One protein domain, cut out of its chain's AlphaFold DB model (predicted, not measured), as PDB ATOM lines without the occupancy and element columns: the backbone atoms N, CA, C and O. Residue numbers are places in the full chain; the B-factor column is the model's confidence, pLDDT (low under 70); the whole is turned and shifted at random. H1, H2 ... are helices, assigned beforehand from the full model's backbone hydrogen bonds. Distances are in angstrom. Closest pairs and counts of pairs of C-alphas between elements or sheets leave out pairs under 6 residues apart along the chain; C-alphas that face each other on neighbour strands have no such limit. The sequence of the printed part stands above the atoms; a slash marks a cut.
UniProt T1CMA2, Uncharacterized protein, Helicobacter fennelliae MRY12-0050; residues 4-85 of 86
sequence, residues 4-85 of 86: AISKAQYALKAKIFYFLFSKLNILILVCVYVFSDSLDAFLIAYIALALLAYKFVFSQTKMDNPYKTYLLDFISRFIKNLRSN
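This is residues 4 to 85 of the 86 residues of an uncharacterized protein of Helicobacter fennelliae MRY12-0050 (UniProt T1CMA2). A hairpin of two helices, H2 and H3, forms the core, and two helical arms, H1 and H4, reach out from it to opposite sides, with residues 4 to 11 and 72 to 85 sticking out free. The printed part has 82 residues, with four named helices in the order H1, H2, H3, H4 and no named strand; its class is all helix. It is loose, with a radius of gyration of the C-alphas of 15.6 A, and flat, spanning 51 by 37 by 15 A.

H1, residues 4 to 20, is close to but not clearly touching H2, residues 23 to 35; their closest C-alphas, of Phe 19 and Asn 25, are 6.4 A apart. H3, residues 39 to 61, touches H1 at a steep tilt of 56 degrees, opposite ways, H1 with residues 15 to 19 alone and H3 with 54 to 59 alone; the closest C-alphas, of Phe 19 and Tyr 54, are 6.6 A apart. H2 and H3 form a helical hairpin: they touch at a shallow tilt of 28 degrees, opposite ways, with the C-alphas of Val 32 and Tyr 46 closest at 5.9 A. H4, residues 68 to 83, is close to but not clearly touching H3, at a steep tilt of 58 degrees; the closest C-alphas, of Thr 61 and Lys 68, are 5.6 A apart. H4 is apart from H1 and H2. Every O i to N i+4 pair is within hydrogen-bond range in H1, H2 and H4, and 17 of 19 in H3.

H1 begins at C-alpha 4, (21.376, 32.012, 48.528), and is 24.8 A long. H3, 30.4 A long, has a kink of 35 degrees near residue 54. H4, 23.0 A long, ends at C-alpha 83, (1.078, -8.162, 30.241).

The farthest C-alphas, of Ala 4 and Asn 85, are 51.5 A apart. The printed part has no cut and no long link. Its mean pLDDT is 75.8, and 28 residues are under 70, among them 57 to 73.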
ATOM      1  N   ALA A   4      21.843  33.388  48.408       70.19
ATOM      2  CA  ALA A   4      21.376  32.012  48.528       70.19
ATOM      3  C   ALA A   4      19.855  31.871  48.314       70.19
ATOM      4  O   ALA A   4      19.405  30.949  47.633       70.19
ATOM      5  N   ILE A   5      19.061  32.810  48.840       67.81
ATOM      6  CA  ILE A   5      17.595  32.815  48.701       67.81
ATOM      7  C   ILE A   5      17.206  33.127  47.252       67.81
ATOM      8  O   ILE A   5      16.352  32.447  46.681       67.81
ATOM      9  N   SER A   6      17.873  34.102  46.628       70.12
ATOM     10  CA  SER A   6      17.636  34.470  45.225       70.12
ATOM     11  C   SER A   6      17.953  33.307  44.274       70.12
ATOM     12  O   SER A   6      17.149  32.958  43.405       70.12
ATOM     13  N   LYS A   7      19.081  32.620  44.501       69.81
ATOM     14  CA  LYS A   7      19.491  31.444  43.722       69.81
ATOM     15  C   LYS A   7      18.504  30.281  43.863       69.81
ATOM     16  O   LYS A   7      18.151  29.653  42.863       69.81
ATOM     17  N   ALA A   8      18.011  30.021  45.076       69.62
ATOM     18  CA  ALA A   8      17.009  28.985  45.325       69.62
ATOM     19  C   ALA A   8      15.676  29.286  44.618       69.62
ATOM     20  O   ALA A   8      15.109  28.408  43.966       69.62
ATOM     21  N   GLN A   9      15.202  30.534  44.677       65.69
ATOM     22  CA  GLN A   9      13.989  30.965  43.974       65.69
ATOM     23  C   GLN A   9      14.133  30.870  42.452       65.69
ATOM     24  O   GLN A   9      13.205  30.419  41.777       65.69
ATOM     25  N   TYR A  10      15.290  31.251  41.907       70.94
ATOM     26  CA  TYR A  10      15.573  31.136  40.478       70.94
ATOM     27  C   TYR A  10      15.539  29.676  40.009       70.94
ATOM     28  O   TYR A  10      14.869  29.353  39.029       70.94
ATOM     29  N   ALA A  11      16.178  28.770  40.756       68.44
ATOM     30  CA  ALA A  11      16.150  27.339  40.461       68.44
ATOM     31  C   ALA A  11      14.721  26.768  40.497       68.44
ATOM     32  O   ALA A  11      14.359  25.941  39.660       68.44
ATOM     33  N   LEU A  12      13.893  27.225  41.437       67.94
ATOM     34  CA  LEU A  12      12.506  26.778  41.575       67.94
ATOM     35  C   LEU A  12      11.631  27.251  40.405       67.94
ATOM     36  O   LEU A  12      10.883  26.456  39.835       67.94
ATOM     37  N   LYS A  13      11.787  28.516  39.991       71.12
ATOM     38  CA  LYS A  13      11.124  29.063  38.798       71.12
ATOM     39  C   LYS A  13      11.547  28.308  37.540       71.12
ATOM     40  O   LYS A  13      10.687  27.860  36.786       71.12
ATOM     41  N   ALA A  14      12.849  28.092  37.352       70.81
ATOM     42  CA  ALA A  14      13.369  27.342  36.214       70.81
ATOM     43  C   ALA A  14      12.770  25.925  36.146       70.81
ATOM     44  O   ALA A  14      12.320  25.507  35.082       70.81
ATOM     45  N   LYS A  15      12.679  25.206  37.275       73.62
ATOM     46  CA  LYS A  15      12.072  23.862  37.334       73.62
ATOM     47  C   LYS A  15      10.614  23.839  36.871       73.62
ATOM     48  O   LYS A  15      10.249  22.931  36.128       73.62
ATOM     49  N   ILE A  16       9.801  24.811  37.283       75.81
ATOM     50  CA  ILE A  16       8.396  24.912  36.850       75.81
ATOM     51  C   ILE A  16       8.311  25.152  35.343       75.81
ATOM     52  O   ILE A  16       7.580  24.438  34.661       75.81
ATOM     53  N   PHE A  17       9.096  26.086  34.802       77.44
ATOM     54  CA  PHE A  17       9.127  26.326  33.356       77.44
ATOM     55  C   PHE A  17       9.558  25.076  32.583       77.44
ATOM     56  O   PHE A  17       8.897  24.676  31.628       77.44
ATOM     57  N   TYR A  18      10.607  24.391  33.039       78.06
ATOM     58  CA  TYR A  18      11.040  23.138  32.423       78.06
ATOM     59  C   TYR A  18       9.986  22.028  32.501       78.06
ATOM     60  O   TYR A  18       9.933  21.191  31.598       78.06
ATOM     61  N   PHE A  19       9.175  21.991  33.559       81.62
ATOM     62  CA  PHE A  19       8.068  21.048  33.680       81.62
ATOM     63  C   PHE A  19       6.942  21.376  32.703       81.62
ATOM     64  O   PHE A  19       6.494  20.475  31.999       81.62
ATOM     65  N   LEU A  20       6.536  22.643  32.607       80.88
ATOM     66  CA  LEU A  20       5.447  23.076  31.726       80.88
ATOM     67  C   LEU A  20       5.696  22.696  30.259       80.88
ATOM     68  O   LEU A  20       4.781  22.226  29.587       80.88
ATOM     69  N   PHE A  21       6.944  22.805  29.796       79.69
ATOM     70  CA  PHE A  21       7.357  22.401  28.444       79.69
ATOM     71  C   PHE A  21       7.849  20.947  28.342       79.69
ATOM     72  O   PHE A  21       8.365  20.521  27.307       79.69
ATOM     73  N   SER A  22       7.736  20.159  29.411       81.00
ATOM     74  CA  SER A  22       8.155  18.760  29.386       81.00
ATOM     75  C   SER A  22       7.150  17.884  28.639       81.00
ATOM     76  O   SER A  22       5.940  18.100  28.697       81.00
ATOM     77  N   LYS A  23       7.651  16.806  28.019       78.88
ATOM     78  CA  LYS A  23       6.810  15.760  27.411       78.88
ATOM     79  C   LYS A  23       5.772  15.196  28.394       78.88
ATOM     80  O   LYS A  23       4.695  14.806  27.973       78.88
ATOM     81  N   LEU A  24       6.090  15.184  29.693       82.12
ATOM     82  CA  LEU A  24       5.186  14.730  30.751       82.12
ATOM     83  C   LEU A  24       3.983  15.665  30.913       82.12
ATOM     84  O   LEU A  24       2.857  15.191  30.961       82.12
ATOM     85  N   ASN A  25       4.209  16.980  30.959       86.44
ATOM     86  CA  ASN A  25       3.117  17.943  31.069       86.44
ATOM     87  C   ASN A  25       2.255  17.975  29.798       86.44
ATOM     88  O   ASN A  25       1.035  18.055  29.891       86.44
ATOM     89  N   ILE A  26       2.874  17.821  28.622       87.44
ATOM     90  CA  ILE A  26       2.147  17.676  27.351       87.44
ATOM     91  C   ILE A  26       1.263  16.421  27.374       87.44
ATOM     92  O   ILE A  26       0.098  16.492  27.000       87.44
ATOM     93  N   LEU A  27       1.782  15.287  27.854       85.88
ATOM     94  CA  LEU A  27       0.998  14.057  27.989       85.88
ATOM     95  C   LEU A  27      -0.185  14.242  28.949       85.88
ATOM     96  O   LEU A  27      -1.292  13.835  28.623       85.88
ATOM     97  N   ILE A  28       0.033  14.884  30.101       89.62
ATOM     98  CA  ILE A  28      -1.034  15.181  31.072       89.62
ATOM     99  C   ILE A  28      -2.111  16.057  30.437       89.62
ATOM    100  O   ILE A  28      -3.291  15.759  30.582       89.62
ATOM    101  N   LEU A  29      -1.714  17.097  29.701       91.94
ATOM    102  CA  LEU A  29      -2.644  17.979  29.003       91.94
ATOM    103  C   LEU A  29      -3.497  17.209  27.987       91.94
ATOM    104  O   LEU A  29      -4.715  17.364  27.983       91.94
ATOM    105  N   VAL A  30      -2.879  16.342  27.178       90.50
ATOM    106  CA  VAL A  30      -3.595  15.501  26.205       90.50
ATOM    107  C   VAL A  30      -4.534  14.516  26.904       90.50
ATOM    108  O   VAL A  30      -5.687  14.403  26.505       90.50
ATOM    109  N   CYS A  31      -4.084  13.838  27.964       88.81
ATOM    110  CA  CYS A  31      -4.936  12.914  28.711       88.81
ATOM    111  C   CYS A  31      -6.149  13.636  29.301       88.81
ATOM    112  O   CYS A  31      -7.279  13.215  29.085       88.81
ATOM    113  N   VAL A  32      -5.938  14.746  30.009       94.31
ATOM    114  CA  VAL A  32      -7.047  15.481  30.628       94.31
ATOM    115  C   VAL A  32      -7.994  16.037  29.570       94.31
ATOM    116  O   VAL A  32      -9.201  15.977  29.766       94.31
ATOM    117  N   TYR A  33      -7.481  16.499  28.427       92.19
ATOM    118  CA  TYR A  33      -8.313  16.949  27.311       92.19
ATOM    119  C   TYR A  33      -9.239  15.847  26.779       92.19
ATOM    120  O   TYR A  33     -10.408  16.108  26.527       92.19
ATOM    121  N   VAL A  34      -8.739  14.614  26.647       93.62
ATOM    122  CA  VAL A  34      -9.521  13.476  26.129       93.62
ATOM    123  C   VAL A  34     -10.577  12.986  27.127       93.62
ATOM    124  O   VAL A  34     -11.620  12.498  26.707       93.62
ATOM    125  N   PHE A  35     -10.320  13.102  28.431       90.81
ATOM    126  CA  PHE A  35     -11.191  12.559  29.483       90.81
ATOM    127  C   PHE A  35     -12.097  13.593  30.167       90.81
ATOM    128  O   PHE A  35     -12.815  13.233  31.097       90.81
ATOM    129  N   SER A  36     -12.050  14.866  29.769       92.06
ATOM    130  CA  SER A  36     -12.858  15.915  30.401       92.06
ATOM    131  C   SER A  36     -14.055  16.287  29.539       92.06
ATOM    132  O   SER A  36     -13.892  16.749  28.415       92.06
ATOM    133  N   ASP A  37     -15.253  16.171  30.111       91.12
ATOM    134  CA  ASP A  37     -16.511  16.481  29.418       91.12
ATOM    135  C   ASP A  37     -16.868  17.980  29.441       91.12
ATOM    136  O   ASP A  37     -17.755  18.434  28.720       91.12
ATOM    137  N   SER A  38     -16.191  18.772  30.279       94.62
ATOM    138  CA  SER A  38     -16.416  20.212  30.414       94.62
ATOM    139  C   SER A  38     -15.112  20.980  30.625       94.62
ATOM    140  O   SER A  38     -14.106  20.434  31.086       94.62
ATOM    141  N   LEU A  39     -15.136  22.277  30.303       92.88
ATOM    142  CA  LEU A  39     -13.978  23.160  30.448       92.88
ATOM    143  C   LEU A  39     -13.553  23.299  31.918       92.88
ATOM    144  O   LEU A  39     -12.361  23.265  32.221       92.88
ATOM    145  N   ASP A  40     -14.514  23.380  32.840       94.00
ATOM    146  CA  ASP A  40     -14.230  23.470  34.274       94.00
ATOM    147  C   ASP A  40     -13.579  22.185  34.800       94.00
ATOM    148  O   ASP A  40     -12.565  22.241  35.502       94.00
ATOM    149  N   ALA A  41     -14.109  21.020  34.406       91.50
ATOM    150  CA  ALA A  41     -13.528  19.728  34.763       91.50
ATOM    151  C   ALA A  41     -12.109  19.582  34.195       91.50
ATOM    152  O   ALA A  41     -11.204  19.158  34.918       91.50
ATOM    153  N   PHE A  42     -11.895  20.024  32.951       94.25
ATOM    154  CA  PHE A  42     -10.580  20.057  32.316       94.25
ATOM    155  C   PHE A  42      -9.582  20.891  33.118       94.25
ATOM    156  O   PHE A  42      -8.499  20.406  33.443       94.25
ATOM    157  N   LEU A  43      -9.933  22.131  33.471       94.19
ATOM    158  CA  LEU A  43      -9.026  23.026  34.192       94.19
ATOM    159  C   LEU A  43      -8.661  22.473  35.571       94.19
ATOM    160  O   LEU A  43      -7.481  22.453  35.930       94.19
ATOM    161  N   ILE A  44      -9.650  21.996  36.328       93.62
ATOM    162  CA  ILE A  44      -9.430  21.457  37.674       93.62
ATOM    163  C   ILE A  44      -8.550  20.205  37.606       93.62
ATOM    164  O   ILE A  44      -7.539  20.121  38.311       93.62
ATOM    165  N   ALA A  45      -8.895  19.252  36.736       91.44
ATOM    166  CA  ALA A  45      -8.150  18.008  36.590       91.44
ATOM    167  C   ALA A  45      -6.726  18.259  36.076       91.44
ATOM    168  O   ALA A  45      -5.775  17.682  36.608       91.44
ATOM    169  N   TYR A  46      -6.555  19.160  35.104       92.75
ATOM    170  CA  TYR A  46      -5.249  19.512  34.555       92.75
ATOM    171  C   TYR A  46      -4.357  20.140  35.620       92.75
ATOM    172  O   TYR A  46      -3.234  19.680  35.811       92.75
ATOM    173  N   ILE A  47      -4.851  21.138  36.358       90.75
ATOM    174  CA  ILE A  47      -4.070  21.804  37.407       90.75
ATOM    175  C   ILE A  47      -3.691  20.804  38.507       90.75
ATOM    176  O   ILE A  47      -2.530  20.765  38.921       90.75
ATOM    177  N   ALA A  48      -4.629  19.963  38.952       90.25
ATOM    178  CA  ALA A  48      -4.368  18.963  39.983       90.25
ATOM    179  C   ALA A  48      -3.308  17.940  39.536       90.25
ATOM    180  O   ALA A  48      -2.316  17.725  40.239       90.25
ATOM    181  N   LEU A  49      -3.469  17.350  38.348       88.56
ATOM    182  CA  LEU A  49      -2.532  16.361  37.809       88.56
ATOM    183  C   LEU A  49      -1.170  16.976  37.477       88.56
ATOM    184  O   LEU A  49      -0.145  16.363  37.773       88.56
ATOM    185  N   ALA A  50      -1.133  18.191  36.930       87.62
ATOM    186  CA  ALA A  50       0.105  18.909  36.647       87.62
ATOM    187  C   ALA A  50       0.879  19.219  37.938       87.62
ATOM    188  O   ALA A  50       2.085  18.978  38.001       87.62
ATOM    189  N   LEU A  51       0.206  19.680  39.000       87.19
ATOM    190  CA  LEU A  51       0.840  19.932  40.299       87.19
ATOM    191  C   LEU A  51       1.352  18.645  40.954       87.19
ATOM    192  O   LEU A  51       2.474  18.622  41.472       87.19
ATOM    193  N   LEU A  52       0.565  17.566  40.910       84.25
ATOM    194  CA  LEU A  52       0.982  16.262  41.425       84.25
ATOM    195  C   LEU A  52       2.187  15.724  40.649       84.25
ATOM    196  O   LEU A  52       3.193  15.347  41.251       84.25
ATOM    197  N   ALA A  53       2.143  15.751  39.319       83.50
ATOM    198  CA  ALA A  53       3.247  15.299  38.484       83.50
ATOM    199  C   ALA A  53       4.500  16.163  38.663       83.50
ATOM    200  O   ALA A  53       5.610  15.630  38.729       83.50
ATOM    201  N   TYR A  54       4.350  17.478  38.819       81.62
ATOM    202  CA  TYR A  54       5.465  18.359  39.138       81.62
ATOM    203  C   TYR A  54       6.118  17.972  40.473       81.62
ATOM    204  O   TYR A  54       7.336  17.780  40.536       81.62
ATOM    205  N   LYS A  55       5.314  17.805  41.530       77.69
ATOM    206  CA  LYS A  55       5.801  17.518  42.887       77.69
ATOM    207  C   LYS A  55       6.406  16.119  43.019       77.69
ATOM    208  O   LYS A  55       7.460  15.978  43.636       77.69
ATOM    209  N   PHE A  56       5.765  15.102  42.448       74.69
ATOM    210  CA  PHE A  56       6.142  13.701  42.662       74.69
ATOM    211  C   PHE A  56       7.031  13.127  41.561       74.69
ATOM    212  O   PHE A  56       7.917  12.334  41.860       74.69
ATOM    213  N   VAL A  57       6.859  13.548  40.308       68.88
ATOM    214  CA  VAL A  57       7.608  12.977  39.180       68.88
ATOM    215  C   VAL A  57       8.736  13.914  38.763       68.88
ATOM    216  O   VAL A  57       9.901  13.520  38.740       68.88
ATOM    217  N   PHE A  58       8.441  15.180  38.472       66.56
ATOM    218  CA  PHE A  58       9.426  16.085  37.874       66.56
ATOM    219  C   PHE A  58      10.473  16.589  38.873       66.56
ATOM    220  O   PHE A  58      11.671  16.572  38.581       66.56
ATOM    221  N   SER A  59      10.039  16.971  40.079       64.25
ATOM    222  CA  SER A  59      10.928  17.407  41.163       64.25
ATOM    223  C   SER A  59      11.924  16.313  41.561       64.25
ATOM    224  O   SER A  59      13.081  16.610  41.854       64.25
ATOM    225  N   GLN A  60      11.502  15.045  41.496       60.78
ATOM    226  CA  GLN A  60      12.345  13.901  41.830       60.78
ATOM    227  C   GLN A  60      13.273  13.464  40.693       60.78
ATOM    228  O   GLN A  60      14.247  12.781  40.965       60.78
ATOM    229  N   THR A  61      13.007  13.813  39.430       57.19
ATOM    230  CA  THR A  61      13.712  13.212  38.279       57.19
ATOM    231  C   THR A  61      14.744  14.112  37.605       57.19
ATOM    232  O   THR A  61      15.596  13.583  36.887       57.19
ATOM    233  N   LYS A  62      14.692  15.443  37.744       53.38
ATOM    234  CA  LYS A  62      15.485  16.338  36.870       53.38
ATOM    235  C   LYS A  62      16.586  17.178  37.516       53.38
ATOM    236  O   LYS A  62      17.143  18.017  36.823       53.38
ATOM    237  N   MET A  63      16.970  16.902  38.760       51.16
ATOM    238  CA  MET A  63      18.262  17.329  39.318       51.16
ATOM    239  C   MET A  63      18.807  16.197  40.197       51.16
ATOM    240  O   MET A  63      18.200  15.909  41.221       51.16
ATOM    241  N   ASP A  64      19.852  15.512  39.718       48.22
ATOM    242  CA  ASP A  64      20.675  14.489  40.392       48.22
ATOM    243  C   ASP A  64      20.007  13.682  41.506       48.22
ATOM    244  O   ASP A  64      20.446  13.698  42.653       48.22
ATOM    245  N   ASN A  65      18.945  12.944  41.173       50.50
ATOM    246  CA  ASN A  65      18.338  12.039  42.138       50.50
ATOM    247  C   ASN A  65      18.522  10.574  41.709       50.50
ATOM    248  O   ASN A  65      17.920  10.152  40.711       50.50
ATOM    249  N   PRO A  66      19.311   9.770  42.447       49.59
ATOM    250  CA  PRO A  66      19.594   8.366  42.121       49.59
ATOM    251  C   PRO A  66      18.350   7.455  42.121       49.59
ATOM    252  O   PRO A  66      18.396   6.335  41.618       49.59
ATOM    253  N   TYR A  67      17.204   7.936  42.613       46.50
ATOM    254  CA  TYR A  67      15.934   7.199  42.633       46.50
ATOM    255  C   TYR A  67      15.217   7.112  41.276       46.50
ATOM    256  O   TYR A  67      14.243   6.373  41.130       46.50
ATOM    257  N   LYS A  68      15.707   7.817  40.251       49.56
ATOM    258  CA  LYS A  68      15.151   7.786  38.889       49.56
ATOM    259  C   LYS A  68      15.167   6.382  38.279       49.56
ATOM    260  O   LYS A  68      14.225   5.994  37.591       49.56
ATOM    261  N   THR A  69      16.206   5.613  38.590       55.81
ATOM    262  CA  THR A  69      16.352   4.213  38.183       55.81
ATOM    263  C   THR A  69      15.283   3.334  38.831       55.81
ATOM    264  O   THR A  69      14.710   2.481  38.166       55.81
ATOM    265  N   TYR A  70      14.936   3.599  40.094       54.91
ATOM    266  CA  TYR A  70      13.934   2.830  40.835       54.91
ATOM    267  C   TYR A  70      12.507   3.082  40.343       54.91
ATOM    268  O   TYR A  70      11.733   2.137  40.223       54.91
ATOM    269  N   LEU A  71      12.156   4.328  40.007       56.41
ATOM    270  CA  LEU A  71      10.831   4.644  39.458       56.41
ATOM    271  C   LEU A  71      10.628   4.005  38.073       56.41
ATOM    272  O   LEU A  71       9.575   3.434  37.798       56.41
ATOM    273  N   LEU A  72      11.646   4.075  37.209       59.59
ATOM    274  CA  LEU A  72      11.626   3.427  35.895       59.59
ATOM    275  C   LEU A  72      11.562   1.900  36.014       59.59
ATOM    276  O   LEU A  72      10.813   1.273  35.265       59.59
ATOM    277  N   ASP A  73      12.281   1.307  36.971       65.00
ATOM    278  CA  ASP A  73      12.209  -0.134  37.228       65.00
ATOM    279  C   ASP A  73      10.832  -0.542  37.779       65.00
ATOM    280  O   ASP A  73      10.258  -1.540  37.344       65.00
ATOM    281  N   PHE A  74      10.233   0.272  38.652       72.50
ATOM    282  CA  PHE A  74       8.886   0.036  39.173       72.50
ATOM    283  C   PHE A  74       7.820   0.083  38.070       72.50
ATOM    284  O   PHE A  74       7.012  -0.837  37.953       72.50
ATOM    285  N   ILE A  75       7.857   1.102  37.206       68.88
ATOM    286  CA  ILE A  75       6.930   1.230  36.070       68.88
ATOM    287  C   ILE A  75       7.138   0.084  35.067       68.88
ATOM    288  O   ILE A  75       6.169  -0.513  34.601       68.88
ATOM    289  N   SER A  76       8.391  -0.276  34.773       68.00
ATOM    290  CA  SER A  76       8.735  -1.406  33.899       68.00
ATOM    291  C   SER A  76       8.173  -2.733  34.425       68.00
ATOM    292  O   SER A  76       7.556  -3.493  33.675       68.00
ATOM    293  N   ARG A  77       8.319  -2.997  35.730       76.50
ATOM    294  CA  ARG A  77       7.755  -4.188  36.386       76.50
ATOM    295  C   ARG A  77       6.232  -4.178  36.384       76.50
ATOM    296  O   ARG A  77       5.623  -5.209  36.116       76.50
ATOM    297  N   PHE A  78       5.619  -3.023  36.619       74.75
ATOM    298  CA  PHE A  78       4.168  -2.881  36.601       74.75
ATOM    299  C   PHE A  78       3.579  -3.190  35.214       74.75
ATOM    300  O   PHE A  78       2.635  -3.968  35.101       74.75
ATOM    301  N   ILE A  79       4.197  -2.676  34.145       75.25
ATOM    302  CA  ILE A  79       3.787  -2.953  32.758       75.25
ATOM    303  C   ILE A  79       3.981  -4.436  32.404       75.25
ATOM    304  O   ILE A  79       3.114  -5.037  31.768       75.25
ATOM    305  N   LYS A  80       5.089  -5.056  32.833       72.69
ATOM    306  CA  LYS A  80       5.316  -6.498  32.630       72.69
ATOM    307  C   LYS A  80       4.261  -7.352  33.333       72.69
ATOM    308  O   LYS A  80       3.755  -8.286  32.719       72.69
ATOM    309  N   ASN A  81       3.893  -7.002  34.565       75.75
ATOM    310  CA  ASN A  81       2.887  -7.732  35.339       75.75
ATOM    311  C   ASN A  81       1.468  -7.581  34.775       75.75
ATOM    312  O   ASN A  81       0.658  -8.493  34.918       75.75
ATOM    313  N   LEU A  82       1.157  -6.458  34.123       74.69
ATOM    314  CA  LEU A  82      -0.105  -6.296  33.396       74.69
ATOM    315  C   LEU A  82      -0.146  -7.168  32.139       74.69
ATOM    316  O   LEU A  82      -1.183  -7.737  31.827       74.69
ATOM    317  N   ARG A  83       0.986  -7.319  31.440       68.00
ATOM    318  CA  ARG A  83       1.078  -8.162  30.241       68.00
ATOM    319  C   ARG A  83       1.048  -9.658  30.549       68.00
ATOM    320  O   ARG A  83       0.617 -10.419  29.702       68.00
ATOM    321  N   SER A  84       1.544 -10.079  31.711       64.00
ATOM    322  CA  SER A  84       1.559 -11.495  32.100       64.00
ATOM    323  C   SER A  84       0.253 -11.984  32.735       64.00
ATOM    324  O   SER A  84       0.135 -13.175  32.987       64.00
ATOM    325  N   ASN A  85      -0.677 -11.080  33.059       52.69
ATOM    326  CA  ASN A  85      -2.000 -11.393  33.620       52.69
ATOM    327  C   ASN A  85      -3.135 -11.267  32.580       52.69
ATOM    328  O   ASN A  85      -4.307 -11.271  32.956       52.69
TER     329      ASN A  85